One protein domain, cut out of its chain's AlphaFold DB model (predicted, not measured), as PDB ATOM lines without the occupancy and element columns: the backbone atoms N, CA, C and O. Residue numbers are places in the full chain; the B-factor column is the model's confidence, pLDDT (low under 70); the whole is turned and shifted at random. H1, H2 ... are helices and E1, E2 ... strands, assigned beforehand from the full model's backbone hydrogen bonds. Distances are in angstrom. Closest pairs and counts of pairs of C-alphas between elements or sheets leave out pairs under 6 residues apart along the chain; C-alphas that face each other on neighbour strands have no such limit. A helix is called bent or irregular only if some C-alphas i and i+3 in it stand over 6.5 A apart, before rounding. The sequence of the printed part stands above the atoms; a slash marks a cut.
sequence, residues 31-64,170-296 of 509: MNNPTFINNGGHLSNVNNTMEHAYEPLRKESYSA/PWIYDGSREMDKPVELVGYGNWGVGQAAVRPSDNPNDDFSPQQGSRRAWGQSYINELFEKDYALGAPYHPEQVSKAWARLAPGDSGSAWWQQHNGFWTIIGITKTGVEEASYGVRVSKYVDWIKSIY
ATOM      1  N   MET A  31     -27.129 -13.900  40.053       92.75
ATOM      2  CA  MET A  31     -27.736 -13.928  41.404       92.75
ATOM      3  C   MET A  31     -28.269 -12.547  41.845       92.75
ATOM      4  O   MET A  31     -27.698 -11.522  41.502       92.75
ATOM      5  N   ASN A  32     -29.333 -12.491  42.654       94.56
ATOM      6  CA  ASN A  32     -29.920 -11.224  43.107       94.56
ATOM      7  C   ASN A  32     -29.162 -10.530  44.264       94.56
ATOM      8  O   ASN A  32     -28.369 -11.149  44.977       94.56
ATOM      9  N   ASN A  33     -29.423  -9.230  44.460       94.19
ATOM     10  CA  ASN A  33     -28.714  -8.377  45.419       94.19
ATOM     11  C   ASN A  33     -28.788  -8.901  46.873       94.19
ATOM     12  O   ASN A  33     -27.736  -8.983  47.517       94.19
ATOM     13  N   PRO A  34     -29.956  -9.313  47.416       96.75
ATOM     14  CA  PRO A  34     -30.020  -9.833  48.782       96.75
ATOM     15  C   PRO A  34     -29.290 -11.166  48.990       96.75
ATOM     16  O   PRO A  34     -28.605 -11.308  50.002       96.75
ATOM     17  N   THR A  35     -29.377 -12.123  48.056       96.69
ATOM     18  CA  THR A  35     -28.641 -13.397  48.184       96.69
ATOM     19  C   THR A  35     -27.134 -13.179  48.033       96.69
ATOM     20  O   THR A  35     -26.356 -13.767  48.782       96.69
ATOM     21  N   PHE A  36     -26.708 -12.261  47.158       94.88
ATOM     22  CA  PHE A  36     -25.304 -11.866  47.037       94.88
ATOM     23  C   PHE A  36     -24.748 -11.302  48.351       94.88
ATOM     24  O   PHE A  36     -23.714 -11.771  48.824       94.88
ATOM     25  N   ILE A  37     -25.456 -10.357  48.982       96.06
ATOM     26  CA  ILE A  37     -25.067  -9.789  50.285       96.06
ATOM     27  C   ILE A  37     -25.064 -10.866  51.379       96.06
ATOM     28  O   ILE A  37     -24.119 -10.943  52.163       96.06
ATOM     29  N   ASN A  38     -26.083 -11.731  51.415       97.12
ATOM     30  CA  ASN A  38     -26.179 -12.838  52.371       97.12
ATOM     31  C   ASN A  38     -24.993 -13.816  52.264       97.12
ATOM     32  O   ASN A  38     -24.534 -14.338  53.277       97.12
ATOM     33  N   ASN A  39     -24.464 -14.027  51.057       96.62
ATOM     34  CA  ASN A  39     -23.291 -14.867  50.815       96.62
ATOM     35  C   ASN A  39     -21.950 -14.125  51.033       96.62
ATOM     36  O   ASN A  39     -20.900 -14.635  50.651       96.62
ATOM     37  N   GLY A  40     -21.958 -12.924  51.626       96.06
ATOM     38  CA  GLY A  40     -20.753 -12.132  51.908       96.06
ATOM     39  C   GLY A  40     -20.319 -11.184  50.782       96.06
ATOM     40  O   GLY A  40     -19.237 -10.604  50.854       96.06
ATOM     41  N   GLY A  41     -21.145 -11.002  49.750       93.81
ATOM     42  CA  GLY A  41     -20.929 -10.032  48.677       93.81
ATOM     43  C   GLY A  41     -21.125  -8.578  49.125       93.81
ATOM     44  O   GLY A  41     -21.882  -8.286  50.055       93.81
ATOM     45  N   HIS A  42     -20.464  -7.630  48.458       93.75
ATOM     46  CA  HIS A  42     -20.621  -6.191  48.713       93.75
ATOM     47  C   HIS A  42     -20.922  -5.440  47.410       93.75
ATOM     48  O   HIS A  42     -20.080  -5.387  46.519       93.75
ATOM     49  N   LEU A  43     -22.106  -4.825  47.293       89.56
ATOM     50  CA  LEU A  43     -22.545  -4.151  46.054       89.56
ATOM     51  C   LEU A  43     -21.680  -2.938  45.662       89.56
ATOM     52  O   LEU A  43     -21.597  -2.591  44.491       89.56
ATOM     53  N   SER A  44     -20.987  -2.318  46.619       90.19
ATOM     54  CA  SER A  44     -19.993  -1.262  46.368       90.19
ATOM     55  C   SER A  44     -18.611  -1.793  45.958       90.19
ATOM     56  O   SER A  44     -17.716  -1.003  45.666       90.19
ATOM     57  N   ASN A  45     -18.408  -3.114  45.968       89.44
ATOM     58  CA  ASN A  45     -17.129  -3.776  45.709       89.44
ATOM     59  C   ASN A  45     -17.340  -5.176  45.094       89.44
ATOM     60  O   ASN A  45     -16.783  -6.176  45.563       89.44
ATOM     61  N   VAL A  46     -18.191  -5.257  44.064       86.62
ATOM     62  CA  VAL A  46     -18.616  -6.528  43.450       86.62
ATOM     63  C   VAL A  46     -17.408  -7.342  42.983       86.62
ATOM     64  O   VAL A  46     -17.257  -8.496  43.374       86.62
ATOM     65  N   ASN A  47     -16.490  -6.721  42.236       84.44
ATOM     66  CA  ASN A  47     -15.354  -7.392  41.601       84.44
ATOM     67  C   ASN A  47     -14.471  -8.177  42.583       84.44
ATOM     68  O   ASN A  47     -14.021  -9.269  42.252       84.44
ATOM     69  N   ASN A  48     -14.249  -7.650  43.792       87.62
ATOM     70  CA  ASN A  48     -13.401  -8.292  44.802       87.62
ATOM     71  C   ASN A  48     -14.180  -9.203  45.769       87.62
ATOM     72  O   ASN A  48     -13.569  -9.841  46.622       87.62
ATOM     73  N   THR A  49     -15.514  -9.263  45.667       91.25
ATOM     74  CA  THR A  49     -16.370 -10.088  46.540       91.25
ATOM     75  C   THR A  49     -17.165 -11.165  45.790       91.25
ATOM     76  O   THR A  49     -17.711 -12.068  46.422       91.25
ATOM     77  N   MET A  50     -17.171 -11.138  44.450       89.00
ATOM     78  CA  MET A  50     -17.956 -12.050  43.614       89.00
ATOM     79  C   MET A  50     -17.630 -13.528  43.840       89.00
ATOM     80  O   MET A  50     -18.534 -14.323  44.077       89.00
ATOM     81  N   GLU A  51     -16.347 -13.898  43.817       90.38
ATOM     82  CA  GLU A  51     -15.924 -15.292  44.004       90.38
ATOM     83  C   GLU A  51     -16.314 -15.836  45.388       90.38
ATOM     84  O   GLU A  51     -16.726 -16.988  45.500       90.38
ATOM     85  N   HIS A  52     -16.280 -14.997  46.430       92.19
ATOM     86  CA  HIS A  52     -16.727 -15.380  47.770       92.19
ATOM     87  C   HIS A  52     -18.245 -15.610  47.817       92.19
ATOM     88  O   HIS A  52     -18.693 -16.650  48.296       92.19
ATOM     89  N   ALA A  53     -19.031 -14.690  47.244       93.81
ATOM     90  CA  ALA A  53     -20.489 -14.791  47.210       93.81
ATOM     91  C   ALA A  53     -21.005 -15.967  46.357       93.81
ATOM     92  O   ALA A  53     -22.082 -16.507  46.627       93.81
ATOM     93  N   TYR A  54     -20.244 -16.379  45.338       93.94
ATOM     94  CA  TYR A  54     -20.576 -17.517  44.480       93.94
ATOM     95  C   TYR A  54     -20.044 -18.866  44.967       93.94
ATOM     96  O   TYR A  54     -20.579 -19.886  44.536       93.94
ATOM     97  N   GLU A  55     -19.061 -18.928  45.868       93.06
ATOM     98  CA  GLU A  55     -18.505 -20.208  46.334       93.06
ATOM     99  C   GLU A  55     -19.558 -21.176  46.927       93.06
ATOM    100  O   GLU A  55     -19.527 -22.359  46.571       93.06
ATOM    101  N   PRO A  56     -20.563 -20.737  47.722       94.56
ATOM    102  CA  PRO A  56     -21.657 -21.613  48.151       94.56
ATOM    103  C   PRO A  56     -22.472 -22.174  46.975       94.56
ATOM    104  O   PRO A  56     -22.820 -23.355  46.962       94.56
ATOM    105  N   LEU A  57     -22.735 -21.344  45.959       94.81
ATOM    106  CA  LEU A  57     -23.498 -21.723  44.765       94.81
ATOM    107  C   LEU A  57     -22.704 -22.672  43.865       94.81
ATOM    108  O   LEU A  57     -23.256 -23.617  43.301       94.81
ATOM    109  N   ARG A  58     -21.394 -22.445  43.740       92.75
ATOM    110  CA  ARG A  58     -20.472 -23.330  43.032       92.75
ATOM    111  C   ARG A  58     -20.417 -24.693  43.707       92.75
ATOM    112  O   ARG A  58     -20.575 -25.703  43.024       92.75
ATOM    113  N   LYS A  59     -20.287 -24.730  45.035       91.94
ATOM    114  CA  LYS A  59     -20.315 -25.970  45.820       91.94
ATOM    115  C   LYS A  59     -21.618 -26.754  45.620       91.94
ATOM    116  O   LYS A  59     -21.548 -27.946  45.340       91.94
ATOM    117  N   GLU A  60     -22.781 -26.105  45.679       93.38
ATOM    118  CA  GLU A  60     -24.069 -26.790  45.462       93.38
ATOM    119  C   GLU A  60     -24.258 -27.251  44.005       93.38
ATOM    120  O   GLU A  60     -24.817 -28.318  43.749       93.38
ATOM    121  N   SER A  61     -23.700 -26.527  43.029       93.88
ATOM    122  CA  SER A  61     -23.676 -26.975  41.627       93.88
ATOM    123  C   SER A  61     -22.935 -28.301  41.435       93.88
ATOM    124  O   SER A  61     -23.165 -29.006  40.448       93.88
ATOM    125  N   TYR A  62     -22.040 -28.636  42.364       91.31
ATOM    126  CA  TYR A  62     -21.258 -29.862  42.400       91.31
ATOM    127  C   TYR A  62     -21.924 -30.983  43.234       91.31
ATOM    128  O   TYR A  62     -21.304 -32.030  43.440       91.31
ATOM    129  N   SER A  63     -23.196 -30.839  43.628       88.94
ATOM    130  CA  SER A  63     -24.029 -31.934  44.154       88.94
ATOM    131  C   SER A  63     -24.317 -33.018  43.103       88.94
ATOM    132  O   SER A  63     -24.560 -32.714  41.934       88.94
ATOM    133  N   ALA A  64     -24.350 -34.290  43.524       86.50
ATOM    134  CA  ALA A  64     -24.402 -35.465  42.637       86.50
ATOM    135  C   ALA A  64     -25.597 -35.485  41.657       86.50
ATOM    136  O   ALA A  64     -25.475 -35.956  40.524       86.50
ATOM    137  N   PRO A 170     -29.871 -39.422  34.045       94.12
ATOM    138  CA  PRO A 170     -30.857 -38.520  34.627       94.12
ATOM    139  C   PRO A 170     -32.249 -38.789  34.051       94.12
ATOM    140  O   PRO A 170     -32.399 -39.386  32.984       94.12
ATOM    141  N   TRP A 171     -33.282 -38.372  34.778       94.75
ATOM    142  CA  TRP A 171     -34.670 -38.636  34.411       94.75
ATOM    143  C   TRP A 171     -35.299 -37.410  33.758       94.75
ATOM    144  O   TRP A 171     -35.210 -36.301  34.283       94.75
ATOM    145  N   ILE A 172     -35.978 -37.605  32.632       97.12
ATOM    146  CA  ILE A 172     -36.769 -36.567  31.970       97.12
ATOM    147  C   ILE A 172     -38.193 -36.558  32.530       97.12
ATOM    148  O   ILE A 172     -38.805 -37.610  32.726       97.12
ATOM    149  N   TYR A 173     -38.737 -35.365  32.762       97.88
ATOM    150  CA  TYR A 173     -40.137 -35.211  33.129       97.88
ATOM    151  C   TYR A 173     -41.057 -35.401  31.918       97.88
ATOM    152  O   TYR A 173     -40.896 -34.736  30.899       97.88
ATOM    153  N   ASP A 174     -42.045 -36.281  32.054       97.12
ATOM    154  CA  ASP A 174     -43.044 -36.626  31.034       97.12
ATOM    155  C   ASP A 174     -44.493 -36.407  31.517       97.12
ATOM    156  O   ASP A 174     -45.436 -37.003  31.002       97.12
ATOM    157  N   GLY A 175     -44.673 -35.543  32.523       95.25
ATOM    158  CA  GLY A 175     -45.981 -35.127  33.036       95.25
ATOM    159  C   GLY A 175     -46.345 -33.680  32.681       95.25
ATOM    160  O   GLY A 175     -45.860 -33.119  31.705       95.25
ATOM    161  N   SER A 176     -47.214 -33.072  33.494       95.81
ATOM    162  CA  SER A 176     -47.813 -31.753  33.227       95.81
ATOM    163  C   SER A 176     -47.916 -30.813  34.441       95.81
ATOM    164  O   SER A 176     -48.650 -29.827  34.392       95.81
ATOM    165  N   ARG A 177     -47.233 -31.124  35.553       95.62
ATOM    166  CA  ARG A 177     -47.363 -30.422  36.847       95.62
ATOM    167  C   ARG A 177     -46.161 -29.525  37.180       95.62
ATOM    168  O   ARG A 177     -45.751 -29.504  38.335       95.62
ATOM    169  N   GLU A 178     -45.574 -28.833  36.206       97.50
ATOM    170  CA  GLU A 178     -44.365 -28.016  36.410       97.50
ATOM    171  C   GLU A 178     -44.609 -26.697  37.172       97.50
ATOM    172  O   GLU A 178     -43.711 -26.217  37.864       97.50
ATOM    173  N   MET A 179     -45.816 -26.131  37.041       97.94
ATOM    174  CA  MET A 179     -46.231 -24.828  37.589       97.94
ATOM    175  C   MET A 179     -46.140 -24.718  39.118       97.94
ATOM    176  O   MET A 179     -46.328 -25.700  39.840       97.94
ATOM    177  N   ASP A 180     -45.887 -23.491  39.586       96.00
ATOM    178  CA  ASP A 180     -45.884 -23.024  40.985       96.00
ATOM    179  C   ASP A 180     -44.916 -23.763  41.927       96.00
ATOM    180  O   ASP A 180     -44.941 -23.609  43.152       96.00
ATOM    181  N   LYS A 181     -44.011 -24.555  41.350       95.50
ATOM    182  CA  LYS A 181     -42.988 -25.327  42.053       95.50
ATOM    183  C   LYS A 181     -41.600 -24.725  41.876       95.50
ATOM    184  O   LYS A 181     -41.302 -24.233  40.785       95.50
ATOM    185  N   PRO A 182     -40.713 -24.878  42.878       97.00
ATOM    186  CA  PRO A 182     -39.298 -24.570  42.729       97.00
ATOM    187  C   PRO A 182     -38.681 -25.240  41.497       97.00
ATOM    188  O   PRO A 182     -39.036 -26.365  41.141       97.00
ATOM    189  N   VAL A 183     -37.733 -24.555  40.874       97.94
ATOM    190  CA  VAL A 183     -36.852 -25.084  39.837       97.94
ATOM    191  C   VAL A 183     -35.417 -24.740  40.212       97.94
ATOM    192  O   VAL A 183     -35.117 -23.612  40.605       97.94
ATOM    193  N   GLU A 184     -34.537 -25.728  40.118       97.69
ATOM    194  CA  GLU A 184     -33.103 -25.567  40.308       97.69
ATOM    195  C   GLU A 184     -32.414 -25.486  38.946       97.69
ATOM    196  O   GLU A 184     -32.706 -26.237  38.012       97.69
ATOM    197  N   LEU A 185     -31.508 -24.526  38.837       95.94
ATOM    198  CA  LEU A 185     -30.802 -24.149  37.627       95.94
ATOM    199  C   LEU A 185     -29.321 -24.430  37.874       95.94
ATOM    200  O   LEU A 185     -28.755 -23.920  38.836       95.94
ATOM    201  N   VAL A 186     -28.686 -25.241  37.030       95.62
ATOM    202  CA  VAL A 186     -27.233 -25.469  37.077       95.62
ATOM    203  C   VAL A 186     -26.690 -25.384  35.674       95.62
ATOM    204  O   VAL A 186     -27.231 -26.003  34.758       95.62
ATOM    205  N   GLY A 187     -25.617 -24.619  35.516       94.19
ATOM    206  CA  GLY A 187     -25.144 -24.269  34.197       94.19
ATOM    207  C   GLY A 187     -23.818 -23.546  34.167       94.19
ATOM    208  O   GLY A 187     -23.115 -23.404  35.174       94.19
ATOM    209  N   TYR A 188     -23.515 -23.113  32.951       92.62
ATOM    210  CA  TYR A 188     -22.310 -22.426  32.561       92.62
ATOM    211  C   TYR A 188     -22.603 -21.148  31.702       92.62
ATOM    212  O   TYR A 188     -22.003 -20.962  30.647       92.62
ATOM    213  N   GLY A 189     -23.541 -20.284  32.140       87.19
ATOM    214  CA  GLY A 189     -23.836 -18.891  31.703       87.19
ATOM    215  C   GLY A 189     -22.882 -17.784  32.128       87.19
ATOM    216  O   GLY A 189     -21.740 -17.881  31.754       87.19
ATOM    217  N   ASN A 190     -23.258 -16.737  32.873       84.56
ATOM    218  CA  ASN A 190     -22.345 -15.606  33.167       84.56
ATOM    219  C   ASN A 190     -22.507 -15.003  34.586       84.56
ATOM    220  O   ASN A 190     -23.606 -14.548  34.899       84.56
ATOM    221  N   TRP A 191     -21.456 -15.010  35.437       89.25
ATOM    222  CA  TRP A 191     -21.569 -14.564  36.846       89.25
ATOM    223  C   TRP A 191     -21.829 -13.063  36.878       89.25
ATOM    224  O   TRP A 191     -21.116 -12.309  36.223       89.25
ATOM    225  N   GLY A 192     -22.809 -12.636  37.672       88.69
ATOM    226  CA  GLY A 192     -23.254 -11.248  37.766       88.69
ATOM    227  C   GLY A 192     -24.275 -11.078  38.888       88.69
ATOM    228  O   GLY A 192     -24.800 -12.065  39.407       88.69
ATOM    229  N   VAL A 193     -24.554  -9.833  39.278       89.94
ATOM    230  CA  VAL A 193     -25.385  -9.528  40.451       89.94
ATOM    231  C   VAL A 193     -26.514  -8.534  40.152       89.94
ATOM    232  O   VAL A 193     -26.314  -7.547  39.446       89.94
ATOM    233  N   GLY A 194     -27.715  -8.786  40.677       87.00
ATOM    234  CA  GLY A 194     -28.857  -7.873  40.573       87.00
ATOM    235  C   GLY A 194     -29.283  -7.640  39.120       87.00
ATOM    236  O   GLY A 194     -29.607  -8.589  38.399       87.00
ATOM    237  N   GLN A 195     -29.286  -6.379  38.687       80.25
ATOM    238  CA  GLN A 195     -29.581  -5.981  37.304       80.25
ATOM    239  C   GLN A 195     -28.368  -6.046  36.346       80.25
ATOM    240  O   GLN A 195     -28.508  -5.630  35.199       80.25
ATOM    241  N   ALA A 196     -27.210  -6.586  36.768       67.12
ATOM    242  CA  ALA A 196     -26.006  -6.731  35.929       67.12
ATOM    243  C   ALA A 196     -26.318  -7.291  34.529       67.12
ATOM    244  O   ALA A 196     -27.141  -8.202  34.378       67.12
ATOM    245  N   ALA A 197     -25.670  -6.729  33.511       54.31
ATOM    246  CA  ALA A 197     -26.165  -6.714  32.142       54.31
ATOM    247  C   ALA A 197     -26.576  -8.091  31.591       54.31
ATOM    248  O   ALA A 197     -25.883  -9.101  31.729       54.31
ATOM    249  N   VAL A 198     -27.702  -8.129  30.870       53.62
ATOM    250  CA  VAL A 198     -28.155  -9.338  30.152       53.62
ATOM    251  C   VAL A 198     -27.201  -9.696  28.995       53.62
ATOM    252  O   VAL A 198     -27.237 -10.821  28.491       53.62
ATOM    253  N   ARG A 199     -26.320  -8.771  28.580       52.69
ATOM    254  CA  ARG A 199     -25.309  -8.966  27.530       52.69
ATOM    255  C   ARG A 199     -23.941  -8.416  27.969       52.69
ATOM    256  O   ARG A 199     -23.888  -7.288  28.455       52.69
ATOM    257  N   PRO A 200     -22.816  -9.108  27.691       43.84
ATOM    258  CA  PRO A 200     -21.475  -8.614  28.034       43.84
ATOM    259  C   PRO A 200     -21.046  -7.358  27.255       43.84
ATOM    260  O   PRO A 200     -20.027  -6.750  27.571       43.84
ATOM    261  N   SER A 201     -21.801  -6.975  26.219       43.84
ATOM    262  CA  SER A 201     -21.598  -5.746  25.445       43.84
ATOM    263  C   SER A 201     -21.918  -4.472  26.220       43.84
ATOM    264  O   SER A 201     -21.392  -3.416  25.874       43.84
ATOM    265  N   ASP A 202     -22.794  -4.560  27.221       48.38
ATOM    266  CA  ASP A 202     -23.455  -3.379  27.781       48.38
ATOM    267  C   ASP A 202     -22.681  -2.851  29.007       48.38
ATOM    268  O   ASP A 202     -22.627  -1.643  29.237       48.38
ATOM    269  N   ASN A 203     -21.981  -3.742  29.722       52.72
ATOM    270  CA  ASN A 203     -20.875  -3.409  30.622       52.72
ATOM    271  C   ASN A 203     -19.869  -4.583  30.700       52.72
ATOM    272  O   ASN A 203     -20.194  -5.613  31.290       52.72
ATOM    273  N   PRO A 204     -18.627  -4.460  30.190       51.56
ATOM    274  CA  PRO A 204     -17.634  -5.538  30.279       51.56
ATOM    275  C   PRO A 204     -17.117  -5.776  31.707       51.56
ATOM    276  O   PRO A 204     -16.427  -6.763  31.945       51.56
ATOM    277  N   ASN A 205     -17.446  -4.901  32.667       53.31
ATOM    278  CA  ASN A 205     -17.160  -5.135  34.083       53.31
ATOM    279  C   ASN A 205     -18.149  -6.113  34.741       53.31
ATOM    280  O   ASN A 205     -17.896  -6.510  35.870       53.31
ATOM    281  N   ASP A 206     -19.228  -6.514  34.055       59.03
ATOM    282  CA  ASP A 206     -20.231  -7.460  34.568       59.03
ATOM    283  C   ASP A 206     -19.900  -8.933  34.214       59.03
ATOM    284  O   ASP A 206     -20.700  -9.827  34.485       59.03
ATOM    285  N   ASP A 207     -18.736  -9.214  33.602       65.69
ATOM    286  CA  ASP A 207     -18.291 -10.571  33.234       65.69
ATOM    287  C   ASP A 207     -17.339 -11.199  34.271       65.69
ATOM    288  O   ASP A 207     -16.115 -11.143  34.139       65.69
ATOM    289  N   PHE A 208     -17.884 -11.830  35.313       72.81
ATOM    290  CA  PHE A 208     -17.064 -12.336  36.421       72.81
ATOM    291  C   PHE A 208     -16.638 -13.802  36.296       72.81
ATOM    292  O   PHE A 208     -17.396 -14.653  35.839       72.81
ATOM    293  N   SER A 209     -15.427 -14.106  36.778       72.50
ATOM    294  CA  SER A 209     -14.834 -15.451  36.893       72.50
ATOM    295  C   SER A 209     -14.361 -15.715  38.331       72.50
ATOM    296  O   SER A 209     -13.995 -14.755  39.009       72.50
ATOM    297  N   PRO A 210     -14.261 -16.979  38.786       78.31
ATOM    298  CA  PRO A 210     -13.361 -17.332  39.872       78.31
ATOM    299  C   PRO A 210     -11.908 -17.269  39.389       78.31
ATOM    300  O   PRO A 210     -11.629 -17.392  38.193       78.31
ATOM    301  N   GLN A 211     -10.971 -17.149  40.325       78.94
ATOM    302  CA  GLN A 211      -9.535 -17.218  40.048       78.94
ATOM    303  C   GLN A 211      -9.083 -18.637  39.670       78.94
ATOM    304  O   GLN A 211      -8.078 -18.803  38.981       78.94
ATOM    305  N   GLN A 212      -9.801 -19.666  40.133       78.44
ATOM    306  CA  GLN A 212      -9.473 -21.075  39.901       78.44
ATOM    307  C   GLN A 212     -10.725 -21.930  39.681       78.44
ATOM    308  O   GLN A 212     -11.786 -21.652  40.238       78.44
ATOM    309  N   GLY A 213     -10.581 -23.025  38.930       81.44
ATOM    310  CA  GLY A 213     -11.664 -23.972  38.652       81.44
ATOM    311  C   GLY A 213     -12.641 -23.486  37.578       81.44
ATOM    312  O   GLY A 213     -12.382 -22.522  36.862       81.44
ATOM    313  N   SER A 214     -13.772 -24.182  37.437       84.00
ATOM    314  CA  SER A 214     -14.823 -23.744  36.514       84.00
ATOM    315  C   SER A 214     -15.682 -22.640  37.140       84.00
ATOM    316  O   SER A 214     -15.826 -22.570  38.363       84.00
ATOM    317  N   ARG A 215     -16.292 -21.808  36.288       86.19
ATOM    318  CA  ARG A 215     -17.293 -20.815  36.700       86.19
ATOM    319  C   ARG A 215     -18.616 -21.452  37.182       86.19
ATOM    320  O   ARG A 215     -19.412 -20.739  37.767       86.19
ATOM    321  N   ARG A 216     -18.867 -22.755  36.965       92.38
ATOM    322  CA  ARG A 216     -20.135 -23.471  37.256       92.38
ATOM    323  C   ARG A 216     -20.803 -23.031  38.570       92.38
ATOM    324  O   ARG A 216     -20.149 -22.984  39.610       92.38
ATOM    325  N   ALA A 217     -22.110 -22.775  38.531       94.62
ATOM    326  CA  ALA A 217     -22.896 -22.387  39.704       94.62
ATOM    327  C   ALA A 217     -24.300 -23.014  39.711       94.62
ATOM    328  O   ALA A 217     -24.751 -23.587  38.714       94.62
ATOM    329  N   TRP A 218     -24.968 -22.902  40.860       96.19
ATOM    330  CA  TRP A 218     -26.350 -23.306  41.115       96.19
ATOM    331  C   TRP A 218     -27.223 -22.085  41.421       96.19
ATOM    332  O   TRP A 218     -26.771 -21.119  42.034       96.19
ATOM    333  N   GLY A 219     -28.475 -22.137  40.983       96.19
ATOM    334  CA  GLY A 219     -29.471 -21.083  41.116       96.19
ATOM    335  C   GLY A 219     -30.855 -21.664  41.376       96.19
ATOM    336  O   GLY A 219     -31.124 -22.816  41.034       96.19
ATOM    337  N   GLN A 220     -31.757 -20.865  41.942       97.25
ATOM    338  CA  GLN A 220     -33.135 -21.280  42.191       97.25
ATOM    339  C   GLN A 220     -34.146 -20.227  41.726       97.25
ATOM    340  O   GLN A 220     -33.956 -19.018  41.891       97.25
ATOM    341  N   SER A 221     -35.242 -20.729  41.164       97.88
ATOM    342  CA  SER A 221     -36.469 -19.982  40.915       97.88
ATOM    343  C   SER A 221     -37.690 -20.898  41.088       97.88
ATOM    344  O   SER A 221     -37.613 -21.906  41.788       97.88
ATOM    345  N   TYR A 222     -38.827 -20.568  40.482       97.88
ATOM    346  CA  TYR A 222     -40.007 -21.422  40.347       97.88
ATOM    347  C   TYR A 222     -40.636 -21.230  38.962       97.88
ATOM    348  O   TYR A 222     -40.395 -20.215  38.318       97.88
ATOM    349  N   ILE A 223     -41.430 -22.186  38.479       98.25
ATOM    350  CA  ILE A 223     -42.136 -22.018  37.197       98.25
ATOM    351  C   ILE A 223     -43.402 -21.191  37.427       98.25
ATOM    352  O   ILE A 223     -44.281 -21.625  38.171       98.25
ATOM    353  N   ASN A 224     -43.502 -20.021  36.794       97.75
ATOM    354  CA  ASN A 224     -44.656 -19.119  36.905       97.75
ATOM    355  C   ASN A 224     -45.459 -18.979  35.602       97.75
ATOM    356  O   ASN A 224     -46.517 -18.353  35.611       97.75
ATOM    357  N   GLU A 225     -44.962 -19.519  34.488       97.62
ATOM    358  CA  GLU A 225     -45.584 -19.364  33.175       97.62
ATOM    359  C   GLU A 225     -45.405 -20.622  32.311       97.62
ATOM    360  O   GLU A 225     -44.307 -21.174  32.192       97.62
ATOM    361  N   LEU A 226     -46.493 -21.029  31.651       97.94
ATOM    362  CA  LEU A 226     -46.475 -21.923  30.497       97.94
ATOM    363  C   LEU A 226     -46.982 -21.144  29.284       97.94
ATOM    364  O   LEU A 226     -48.108 -20.649  29.297       97.94
ATOM    365  N   PHE A 227     -46.175 -21.053  28.230       97.62
ATOM    366  CA  PHE A 227     -46.495 -20.251  27.046       97.62
ATOM    367  C   PHE A 227     -46.049 -20.941  25.747       97.62
ATOM    368  O   PHE A 227     -45.564 -22.075  25.767       97.62
ATOM    369  N   GLU A 228     -46.303 -20.303  24.598       96.69
ATOM    370  CA  GLU A 228     -46.077 -20.873  23.256       96.69
ATOM    371  C   GLU A 228     -46.721 -22.276  23.096       96.69
ATOM    372  O   GLU A 228     -46.044 -23.271  22.838       96.69
ATOM    373  N   LYS A 229     -48.048 -22.370  23.313       96.00
ATOM    374  CA  LYS A 229     -48.832 -23.634  23.364       96.00
ATOM    375  C   LYS A 229     -48.328 -24.634  24.423       96.00
ATOM    376  O   LYS A 229     -48.315 -25.857  24.236       96.00
ATOM    377  N   ASP A 230     -47.890 -24.076  25.547       96.69
ATOM    378  CA  ASP A 230     -47.258 -24.742  26.684       96.69
ATOM    379  C   ASP A 230     -45.959 -25.502  26.334       96.69
ATOM    380  O   ASP A 230     -45.570 -26.399  27.082       96.69
ATOM    381  N   TYR A 231     -45.289 -25.181  25.218       97.75
ATOM    382  CA  TYR A 231     -43.958 -25.712  24.870       97.75
ATOM    383  C   TYR A 231     -42.803 -24.876  25.446       97.75
ATOM    384  O   TYR A 231     -41.647 -25.295  25.356       97.75
ATOM    385  N   ALA A 232     -43.088 -23.716  26.038       97.81
ATOM    386  CA  ALA A 232     -42.116 -22.879  26.728       97.81
ATOM    387  C   ALA A 232     -42.440 -22.759  28.229       97.81
ATOM    388  O   ALA A 232     -43.606 -22.778  28.631       97.81
ATOM    389  N   LEU A 233     -41.383 -22.651  29.036       98.25
ATOM    390  CA  LEU A 233     -41.388 -22.444  30.483       98.25
ATOM    391  C   LEU A 233     -40.855 -21.044  30.793       98.25
ATOM    392  O   LEU A 233     -39.775 -20.681  30.312       98.25
ATOM    393  N   GLY A 234     -41.578 -20.293  31.621       98.12
ATOM    394  CA  GLY A 234     -41.079 -19.087  32.278       98.12
ATOM    395  C   GLY A 234     -40.763 -19.357  33.747       98.12
ATOM    396  O   GLY A 234     -41.503 -20.066  34.435       98.12
ATOM    397  N   ALA A 235     -39.644 -18.804  34.208       98.25
ATOM    398  CA  ALA A 235     -39.281 -18.725  35.617       98.25
ATOM    399  C   ALA A 235     -38.870 -17.275  35.934       98.25
ATOM    400  O   ALA A 235     -38.035 -16.730  35.206       98.25
ATOM    401  N   PRO A 236     -39.428 -16.619  36.967       97.69
ATOM    402  CA  PRO A 236     -39.153 -15.215  37.231       97.69
ATOM    403  C   PRO A 236     -37.802 -15.043  37.935       97.69
ATOM    404  O   PRO A 236     -37.154 -16.008  38.349       97.69
ATOM    405  N   TYR A 237     -37.380 -13.797  38.092       96.38
ATOM    406  CA  TYR A 237     -36.202 -13.402  38.850       96.38
ATOM    407  C   TYR A 237     -36.405 -11.991  39.392       96.38
ATOM    408  O   TYR A 237     -36.826 -11.098  38.663       96.38
ATOM    409  N   HIS A 238     -36.097 -11.781  40.671       96.00
ATOM    410  CA  HIS A 238     -36.284 -10.482  41.311       96.00
ATOM    411  C   HIS A 238     -34.935  -9.935  41.794       96.00
ATOM    412  O   HIS A 238     -34.446 -10.397  42.830       96.00
ATOM    413  N   PRO A 239     -34.326  -8.965  41.085       92.50
ATOM    414  CA  PRO A 239     -32.960  -8.514  41.363       92.50
ATOM    415  C   PRO A 239     -32.786  -7.848  42.738       92.50
ATOM    416  O   PRO A 239     -31.728  -7.998  43.343       92.50
ATOM    417  N   GLU A 240     -33.818  -7.185  43.268       93.69
ATOM    418  CA  GLU A 240     -33.689  -6.290  44.435       93.69
ATOM    419  C   GLU A 240     -34.314  -6.802  45.747       93.69
ATOM    420  O   GLU A 240     -34.147  -6.176  46.791       93.69
ATOM    421  N   GLN A 241     -35.036  -7.930  45.737       93.06
ATOM    422  CA  GLN A 241     -35.824  -8.387  46.895       93.06
ATOM    423  C   GLN A 241     -35.550  -9.841  47.294       93.06
ATOM    424  O   GLN A 241     -35.279 -10.701  46.457       93.06
ATOM    425  N   VAL A 242     -35.665 -10.132  48.595       94.31
ATOM    426  CA  VAL A 242     -35.581 -11.499  49.128       94.31
ATOM    427  C   VAL A 242     -36.740 -12.315  48.552       94.31
ATOM    428  O   VAL A 242     -37.905 -12.035  48.829       94.31
ATOM    429  N   SER A 243     -36.430 -13.318  47.732       94.06
ATOM    430  CA  SER A 243     -37.422 -14.144  47.041       94.06
ATOM    431  C   SER A 243     -36.899 -15.561  46.823       94.06
ATOM    432  O   SER A 243     -35.701 -15.810  46.898       94.06
ATOM    433  N   LYS A 244     -37.804 -16.495  46.511       92.88
ATOM    434  CA  LYS A 244     -37.468 -17.846  46.024       92.88
ATOM    435  C   LYS A 244     -36.997 -17.843  44.563       92.88
ATOM    436  O   LYS A 244     -36.422 -18.823  44.111       92.88
ATOM    437  N   ALA A 245     -37.246 -16.745  43.849       96.81
ATOM    438  CA  ALA A 245     -36.761 -16.455  42.506       96.81
ATOM    439  C   ALA A 245     -35.602 -15.451  42.573       96.81
ATOM    440  O   ALA A 245     -35.756 -14.265  42.279       96.81
ATOM    441  N   TRP A 246     -34.451 -15.945  43.040       96.44
ATOM    442  CA  TRP A 246     -33.242 -15.158  43.309       96.44
ATOM    443  C   TRP A 246     -32.103 -15.406  42.311       96.44
ATOM    444  O   TRP A 246     -31.090 -14.716  42.389       96.44
ATOM    445  N   ALA A 247     -32.250 -16.346  41.370       95.56
ATOM    446  CA  ALA A 247     -31.292 -16.572  40.286       95.56
ATOM    447  C   ALA A 247     -31.944 -16.474  38.901       95.56
ATOM    448  O   ALA A 247     -33.106 -16.850  38.727       95.56
ATOM    449  N   ARG A 248     -31.168 -16.034  37.904       93.81
ATOM    450  CA  ARG A 248     -31.519 -16.153  36.483       93.81
ATOM    451  C   ARG A 248     -30.357 -16.653  35.641       93.81
ATOM    452  O   ARG A 248     -29.188 -16.559  36.008       93.81
ATOM    453  N   LEU A 249     -30.717 -17.153  34.469       91.38
ATOM    454  CA  LEU A 249     -29.796 -17.648  33.458       91.38
ATOM    455  C   LEU A 249     -29.132 -16.472  32.728       91.38
ATOM    456  O   LEU A 249     -29.703 -15.382  32.604       91.38
ATOM    457  N   ALA A 250     -27.919 -16.702  32.244       87.88
ATOM    458  CA  ALA A 250     -27.083 -15.699  31.595       87.88
ATOM    459  C   ALA A 250     -26.327 -16.295  30.382       87.88
ATOM    460  O   ALA A 250     -26.377 -17.510  30.171       87.88
ATOM    461  N   PRO A 251     -25.684 -15.480  29.522       86.25
ATOM    462  CA  PRO A 251     -25.072 -15.950  28.273       86.25
ATOM    463  C   PRO A 251     -24.114 -17.136  28.469       86.25
ATOM    464  O   PRO A 251     -23.134 -17.014  29.185       86.25
ATOM    465  N   GLY A 252     -24.424 -18.287  27.855       86.69
ATOM    466  CA  GLY A 252     -23.722 -19.573  28.045       86.69
ATOM    467  C   GLY A 252     -24.513 -20.629  28.842       86.69
ATOM    468  O   GLY A 252     -24.292 -21.829  28.672       86.69
ATOM    469  N   ASP A 253     -25.524 -20.225  29.630       92.81
ATOM    470  CA  ASP A 253     -26.451 -21.148  30.307       92.81
ATOM    471  C   ASP A 253     -27.395 -21.791  29.289       92.81
ATOM    472  O   ASP A 253     -28.092 -22.746  29.611       92.81
ATOM    473  N   SER A 254     -27.423 -21.289  28.053       93.56
ATOM    474  CA  SER A 254     -28.016 -21.945  26.893       93.56
ATOM    475  C   SER A 254     -27.715 -23.443  26.896       93.56
ATOM    476  O   SER A 254     -26.557 -23.852  26.928       93.56
ATOM    477  N   GLY A 255     -28.768 -24.260  26.879       94.38
ATOM    478  CA  GLY A 255     -28.669 -25.718  26.960       94.38
ATOM    479  C   GLY A 255     -28.593 -26.329  28.367       94.38
ATOM    480  O   GLY A 255     -28.713 -27.549  28.480       94.38
ATOM    481  N   SER A 256     -28.479 -25.534  29.438       94.31
ATOM    482  CA  SER A 256     -28.598 -26.017  30.823       94.31
ATOM    483  C   SER A 256     -29.962 -26.652  31.061       94.31
ATOM    484  O   SER A 256     -30.990 -26.052  30.722       94.31
ATOM    485  N   ALA A 257     -29.965 -27.826  31.693       97.19
ATOM    486  CA  ALA A 257     -31.177 -28.468  32.183       97.19
ATOM    487  C   ALA A 257     -31.755 -27.721  33.391       97.19
ATOM    488  O   ALA A 257     -31.030 -27.265  34.275       97.19
ATOM    489  N   TRP A 258     -33.081 -27.620  33.418       98.06
ATOM    490  CA  TRP A 258     -33.862 -27.100  34.535       98.06
ATOM    491  C   TRP A 258     -34.391 -28.283  35.342       98.06
ATOM    492  O   TRP A 258     -35.065 -29.156  34.784       98.06
ATOM    493  N   TRP A 259     -34.095 -28.312  36.637       98.12
ATOM    494  CA  TRP A 259     -34.312 -29.470  37.500       98.12
ATOM    495  C   TRP A 259     -35.441 -29.218  38.488       98.12
ATOM    496  O   TRP A 259     -35.491 -28.186  39.149       98.12
ATOM    497  N   GLN A 260     -36.349 -30.179  38.622       97.19
ATOM    498  CA  GLN A 260     -37.477 -30.072  39.539       97.19
ATOM    499  C   GLN A 260     -37.807 -31.430  40.153       97.19
ATOM    500  O   GLN A 260     -37.750 -32.463  39.476       97.19
ATOM    501  N   GLN A 261     -38.167 -31.428  41.438       94.25
ATOM    502  CA  GLN A 261     -38.555 -32.647  42.134       94.25
ATOM    503  C   GLN A 261     -40.008 -33.027  41.807       94.25
ATOM    504  O   GLN A 261     -40.951 -32.250  41.979       94.25
ATOM    505  N   HIS A 262     -40.191 -34.263  41.360       94.50
ATOM    506  CA  HIS A 262     -41.466 -34.851  40.991       94.50
ATOM    507  C   HIS A 262     -41.609 -36.226  41.623       94.50
ATOM    508  O   HIS A 262     -40.778 -37.100  41.406       94.50
ATOM    509  N   ASN A 263     -42.685 -36.430  42.388       92.69
ATOM    510  CA  ASN A 263     -42.972 -37.706  43.051       92.69
ATOM    511  C   ASN A 263     -41.808 -38.220  43.937       92.69
ATOM    512  O   ASN A 263     -41.668 -39.427  44.088       92.69
ATOM    513  N   GLY A 264     -40.972 -37.320  44.469       91.56
ATOM    514  CA  GLY A 264     -39.755 -37.637  45.231       91.56
ATOM    515  C   GLY A 264     -38.453 -37.680  44.412       91.56
ATOM    516  O   GLY A 264     -37.365 -37.624  44.983       91.56
ATOM    517  N   PHE A 265     -38.528 -37.700  43.080       92.75
ATOM    518  CA  PHE A 265     -37.382 -37.862  42.174       92.75
ATOM    519  C   PHE A 265     -36.984 -36.546  41.499       92.75
ATOM    520  O   PHE A 265     -37.848 -35.756  41.118       92.75
ATOM    521  N   TRP A 266     -35.688 -36.315  41.292       93.56
ATOM    522  CA  TRP A 266     -35.208 -35.188  40.488       93.56
ATOM    523  C   TRP A 266     -35.412 -35.449  38.994       93.56
ATOM    524  O   TRP A 266     -35.061 -36.513  38.488       93.56
ATOM    525  N   THR A 267     -35.984 -34.470  38.291       96.94
ATOM    526  CA  THR A 267     -36.323 -34.581  36.866       96.94
ATOM    527  C   THR A 267     -35.926 -33.338  36.079       96.94
ATOM    528  O   THR A 267     -36.093 -32.218  36.563       96.94
ATOM    529  N   ILE A 268     -35.446 -33.536  34.851       98.38
ATOM    530  CA  ILE A 268     -35.244 -32.476  33.859       98.38
ATOM    531  C   ILE A 268     -36.619 -32.079  33.311       98.38
ATOM    532  O   ILE A 268     -37.262 -32.876  32.624       98.38
ATOM    533  N   ILE A 269     -37.064 -30.855  33.604       98.50
ATOM    534  CA  ILE A 269     -38.322 -30.287  33.086       98.50
ATOM    535  C   ILE A 269     -38.109 -29.356  31.889       98.50
ATOM    536  O   ILE A 269     -39.004 -29.214  31.053       98.50
ATOM    537  N   GLY A 270     -36.939 -28.723  31.800       97.94
ATOM    538  CA  GLY A 270     -36.688 -27.604  30.895       97.94
ATOM    539  C   GLY A 270     -35.266 -27.573  30.341       97.94
ATOM    540  O   GLY A 270     -34.358 -28.163  30.926       97.94
ATOM    541  N   ILE A 271     -35.077 -26.870  29.223       97.12
ATOM    542  CA  ILE A 271     -33.768 -26.566  28.630       97.12
ATOM    543  C   ILE A 271     -33.669 -25.069  28.340       97.12
ATOM    544  O   ILE A 271     -34.518 -24.505  27.654       97.12
ATOM    545  N   THR A 272     -32.627 -24.422  28.850       96.62
ATOM    546  CA  THR A 272     -32.426 -22.968  28.745       96.62
ATOM    547  C   THR A 272     -32.313 -22.477  27.307       96.62
ATOM    548  O   THR A 272     -31.441 -22.944  26.572       96.62
ATOM    549  N   LYS A 273     -33.103 -21.452  26.960       93.44
ATOM    550  CA  LYS A 273     -32.985 -20.696  25.704       93.44
ATOM    551  C   LYS A 273     -32.448 -19.274  25.912       93.44
ATOM    552  O   LYS A 273     -31.692 -18.792  25.075       93.44
ATOM    553  N   THR A 274     -32.855 -18.564  26.972       90.31
ATOM    554  CA  THR A 274     -32.347 -17.210  27.295       90.31
ATOM    555  C   THR A 274     -32.658 -16.810  28.738       90.31
ATOM    556  O   THR A 274     -33.642 -17.275  29.310       90.31
ATOM    557  N   GLY A 275     -31.878 -15.877  29.285       86.88
ATOM    558  CA  GLY A 275     -32.342 -14.968  30.339       86.88
ATOM    559  C   GLY A 275     -32.869 -13.652  29.752       86.88
ATOM    560  O   GLY A 275     -32.619 -13.349  28.582       86.88
ATOM    561  N   VAL A 276     -33.581 -12.885  30.575       86.19
ATOM    562  CA  VAL A 276     -33.888 -11.446  30.438       86.19
ATOM    563  C   VAL A 276     -33.759 -10.796  31.828       86.19
ATOM    564  O   VAL A 276     -33.465 -11.495  32.792       86.19
ATOM    565  N   GLU A 277     -33.957  -9.483  31.961       84.69
ATOM    566  CA  GLU A 277     -33.676  -8.745  33.209       84.69
ATOM    567  C   GLU A 277     -34.395  -9.303  34.448       84.69
ATOM    568  O   GLU A 277     -33.755  -9.440  35.489       84.69
ATOM    569  N   GLU A 278     -35.669  -9.695  34.315       91.31
ATOM    570  CA  GLU A 278     -36.536 -10.185  35.406       91.31
ATOM    571  C   GLU A 278     -37.023 -11.639  35.224       91.31
ATOM    572  O   GLU A 278     -37.919 -12.097  35.936       91.31
ATOM    573  N   ALA A 279     -36.480 -12.392  34.259       94.56
ATOM    574  CA  ALA A 279     -36.935 -13.759  33.990       94.56
ATOM    575  C   ALA A 279     -35.901 -14.646  33.283       94.56
ATOM    576  O   ALA A 279     -34.880 -14.210  32.750       94.56
ATOM    577  N   SER A 280     -36.207 -15.936  33.264       96.06
ATOM    578  CA  SER A 280     -35.521 -17.004  32.550       96.06
ATOM    579  C   SER A 280     -36.531 -17.762  31.694       96.06
ATOM    580  O   SER A 280     -37.628 -18.065  32.159       96.06
ATOM    581  N   TYR A 281     -36.154 -18.092  30.456       97.44
ATOM    582  CA  TYR A 281     -37.019 -18.788  29.502       97.44
ATOM    583  C   TYR A 281     -36.348 -20.038  28.932       97.44
ATOM    584  O   TYR A 281     -35.196 -20.008  28.474       97.44
ATOM    585  N   GLY A 282     -37.095 -21.140  28.924       97.44
ATOM    586  CA  GLY A 282     -36.613 -22.445  28.488       97.44
ATOM    587  C   GLY A 282     -37.659 -23.252  27.728       97.44
ATOM    588  O   GLY A 282     -38.860 -23.004  27.811       97.44
ATOM    589  N   VAL A 283     -37.191 -24.239  26.972       98.06
ATOM    590  CA  VAL A 283     -38.034 -25.206  26.269       98.06
ATOM    591  C   VAL A 283     -38.570 -26.229  27.257       98.06
ATOM    592  O   VAL A 283     -37.787 -26.807  28.008       98.06
ATOM    593  N   ARG A 284     -39.874 -26.505  27.235       98.06
ATOM    594  CA  ARG A 284     -40.507 -27.515  28.088       98.06
ATOM    595  C   ARG A 284     -40.258 -28.921  27.544       98.06
ATOM    596  O   ARG A 284     -40.779 -29.291  26.493       98.06
ATOM    597  N   VAL A 285     -39.490 -29.727  28.270       98.12
ATOM    598  CA  VAL A 285     -39.011 -31.037  27.795       98.12
ATOM    599  C   VAL A 285     -40.134 -32.081  27.744       98.12
ATOM    600  O   VAL A 285     -40.144 -32.910  26.834       98.12
ATOM    601  N   SER A 286     -41.133 -31.998  28.630       97.94
ATOM    602  CA  SER A 286     -42.281 -32.925  28.672       97.94
ATOM    603  C   SER A 286     -43.095 -32.965  27.372       97.94
ATOM    604  O   SER A 286     -43.605 -34.017  26.996       97.94
ATOM    605  N   LYS A 287     -43.137 -31.859  26.617       97.62
ATOM    606  CA  LYS A 287     -43.787 -31.774  25.295       97.62
ATOM    607  C   LYS A 287     -42.975 -32.404  24.152       97.62
ATOM    608  O   LYS A 287     -43.494 -32.549  23.049       97.62
ATOM    609  N   TYR A 288     -41.716 -32.769  24.399       97.50
ATOM    610  CA  TYR A 288     -40.789 -33.312  23.403       97.50
ATOM    611  C   TYR A 288     -40.419 -34.783  23.627       97.50
ATOM    612  O   TYR A 288     -39.678 -35.341  22.822       97.50
ATOM    613  N   VAL A 289     -40.942 -35.432  24.672       97.25
ATOM    614  CA  VAL A 289     -40.549 -36.787  25.105       97.25
ATOM    615  C   VAL A 289     -40.553 -37.826  23.979       97.25
ATOM    616  O   VAL A 289     -39.597 -38.591  23.875       97.25
ATOM    617  N   ASP A 290     -41.555 -37.829  23.097       95.88
ATOM    618  CA  ASP A 290     -41.629 -38.798  21.992       95.88
ATOM    619  C   ASP A 290     -40.591 -38.532  20.886       95.88
ATOM    620  O   ASP A 290     -40.056 -39.469  20.292       95.88
ATOM    621  N   TRP A 291     -40.231 -37.265  20.653       96.25
ATOM    622  CA  TRP A 291     -39.122 -36.887  19.769       96.25
ATOM    623  C   TRP A 291     -37.759 -37.219  20.398       96.25
ATOM    624  O   TRP A 291     -36.861 -37.703  19.714       96.25
ATOM    625  N   ILE A 292     -37.612 -37.057  21.717       97.50
ATOM    626  CA  ILE A 292     -36.409 -37.504  22.435       97.50
ATOM    627  C   ILE A 292     -36.287 -39.032  22.341       97.50
ATOM    628  O   ILE A 292     -35.208 -39.532  22.033       97.50
ATOM    629  N   LYS A 293     -37.388 -39.775  22.522       96.38
ATOM    630  CA  LYS A 293     -37.434 -41.243  22.402       96.38
ATOM    631  C   LYS A 293     -37.192 -41.752  20.977       96.38
ATOM    632  O   LYS A 293     -36.646 -42.841  20.834       96.38
ATOM    633  N   SER A 294     -37.530 -40.995  19.929       96.06
ATOM    634  CA  SER A 294     -37.223 -41.403  18.548       96.06
ATOM    635  C   SER A 294     -35.734 -41.274  18.192       96.06
ATOM    636  O   SER A 294     -35.259 -41.997  17.317       96.06
ATOM    637  N   ILE A 295     -34.985 -40.419  18.901       96.38
ATOM    638  CA  ILE A 295     -33.524 -40.267  18.767       96.38
ATOM    639  C   ILE A 295     -32.774 -41.165  19.767       96.38
ATOM    640  O   ILE A 295     -31.784 -41.806  19.407       96.38
ATOM    641  N   TYR A 296     -33.249 -41.237  21.013       97.25
ATOM    642  CA  TYR A 296     -32.694 -42.057  22.090       97.25
ATOM    643  C   TYR A 296     -33.790 -42.895  22.781       97.25
ATOM    644  O   TYR A 296     -34.331 -42.485  23.811       97.25
TER     645      TYR A 296
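AT A GLANCE: This is residues 31 to 64 and 170 to 296 of the 509 residues of an uncharacterized protein of Rouxiella silvae (UniProt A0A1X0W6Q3). One sheet of seven strands is curled and folded back on itself into a partly closed barrel, with the long bent strand E6 as the hinge between the leaves E2 E1 E5 and E7 E4 E3. Toward one end of the long axis H2 lies beside the edge strand E2 and H1 packs on H2; at the opposite end H3 follows E7 directly and only grazes the sheet. The printed part has 161 residues with three named helices and seven named strands, in the order H1 H2 E1 E2 E3 E4 E5 E6 E7 H3; the sheet runs E2 E1 E5 E6 E7 E4 E3, all antiparallel. The class is mixed, helices and strands, with under half of the residues in named elements. The whole is compact, with a radius of gyration of the C-alphas of 15.7 A, and elongated, spanning 49 by 29 by 28 A.

HOW THE PARTS SIT: Begin at E6, residues 265 to 276, which bends by 75 degrees at residue 273. E5, residues 257 to 262, forms a hairpin with it, with N 260 and O 267 2.9 A apart; E7, residues 279 to 284, forms another, with N 281 and O 274 2.9 A apart. E5 E6 E7 are a meander, each strand the antiparallel neighbour of the one before. With E4, residues 232 to 236, they make a Greek key, the first strand being the antiparallel neighbour of the fourth; look at N 233 and O 282, 2.8 A. E3, residues 225 to 227, is an edge strand in a hairpin with E4, with N 234 and O 225 at 2.9 A. Beyond E5, E1, residues 182 to 187, has N 184 and O 259 at 2.8 A, and its hairpin partner E2, residues 217 to 222, has N 219 and O 185 at 2.8 A. The leaves face each other with 27 pairs of C-alphas within 11 A; the closest C-alphas of E2 and E4, Tyr 222 and Ala 235, are 5.5 A apart. H2, residues 46 to 61, stands at the sheet's level, its height 0.7 A; its closest C-alpha to E2 is Arg 58, 4.2 A from Ala 217. H1, residues 33 to 38, touches residues 53 to 54 of H2 alone, about perpendicular at 73 degrees, closest at the C-alphas of Phe 36 and Ala 53, 5.6 A. H3, residues 285 to 295, grazes the sheet with residues 285 to 287. Each O i to N i+4 pair is within hydrogen-bond range in H1, against 8 of 12 in H2 and 5 of 7 in H3.

IN THESE COORDINATES: Find C-alpha 265 at (-37.382, -37.862, 42.174); from there E6 runs 29.1 A to C-alpha 276 at (-33.888, -11.446, 30.438). E2 spans 17.2 A, E1 16.5 A, E7 15.4 A and E5 15.0 A. H2 spans 21.1 A and H3 14.0 A; both are irregular, C-alphas 48 and 51 being 7.5 A apart and C-alphas 287 and 290 8.1 A. H3 ends with C-alpha 295 at (-33.524, -40.267, 18.767).

THE WHOLE: The C-alphas farthest apart, Ser 44 and Ser 294, are 51.8 A apart. Residues 65 to 169 are not printed, and C-alphas 64 and 170 are 10.7 A apart across the cut. The links E1 to E2 and E4 to E5 are long. Confidence is low, under 70, at residues 196 to 207.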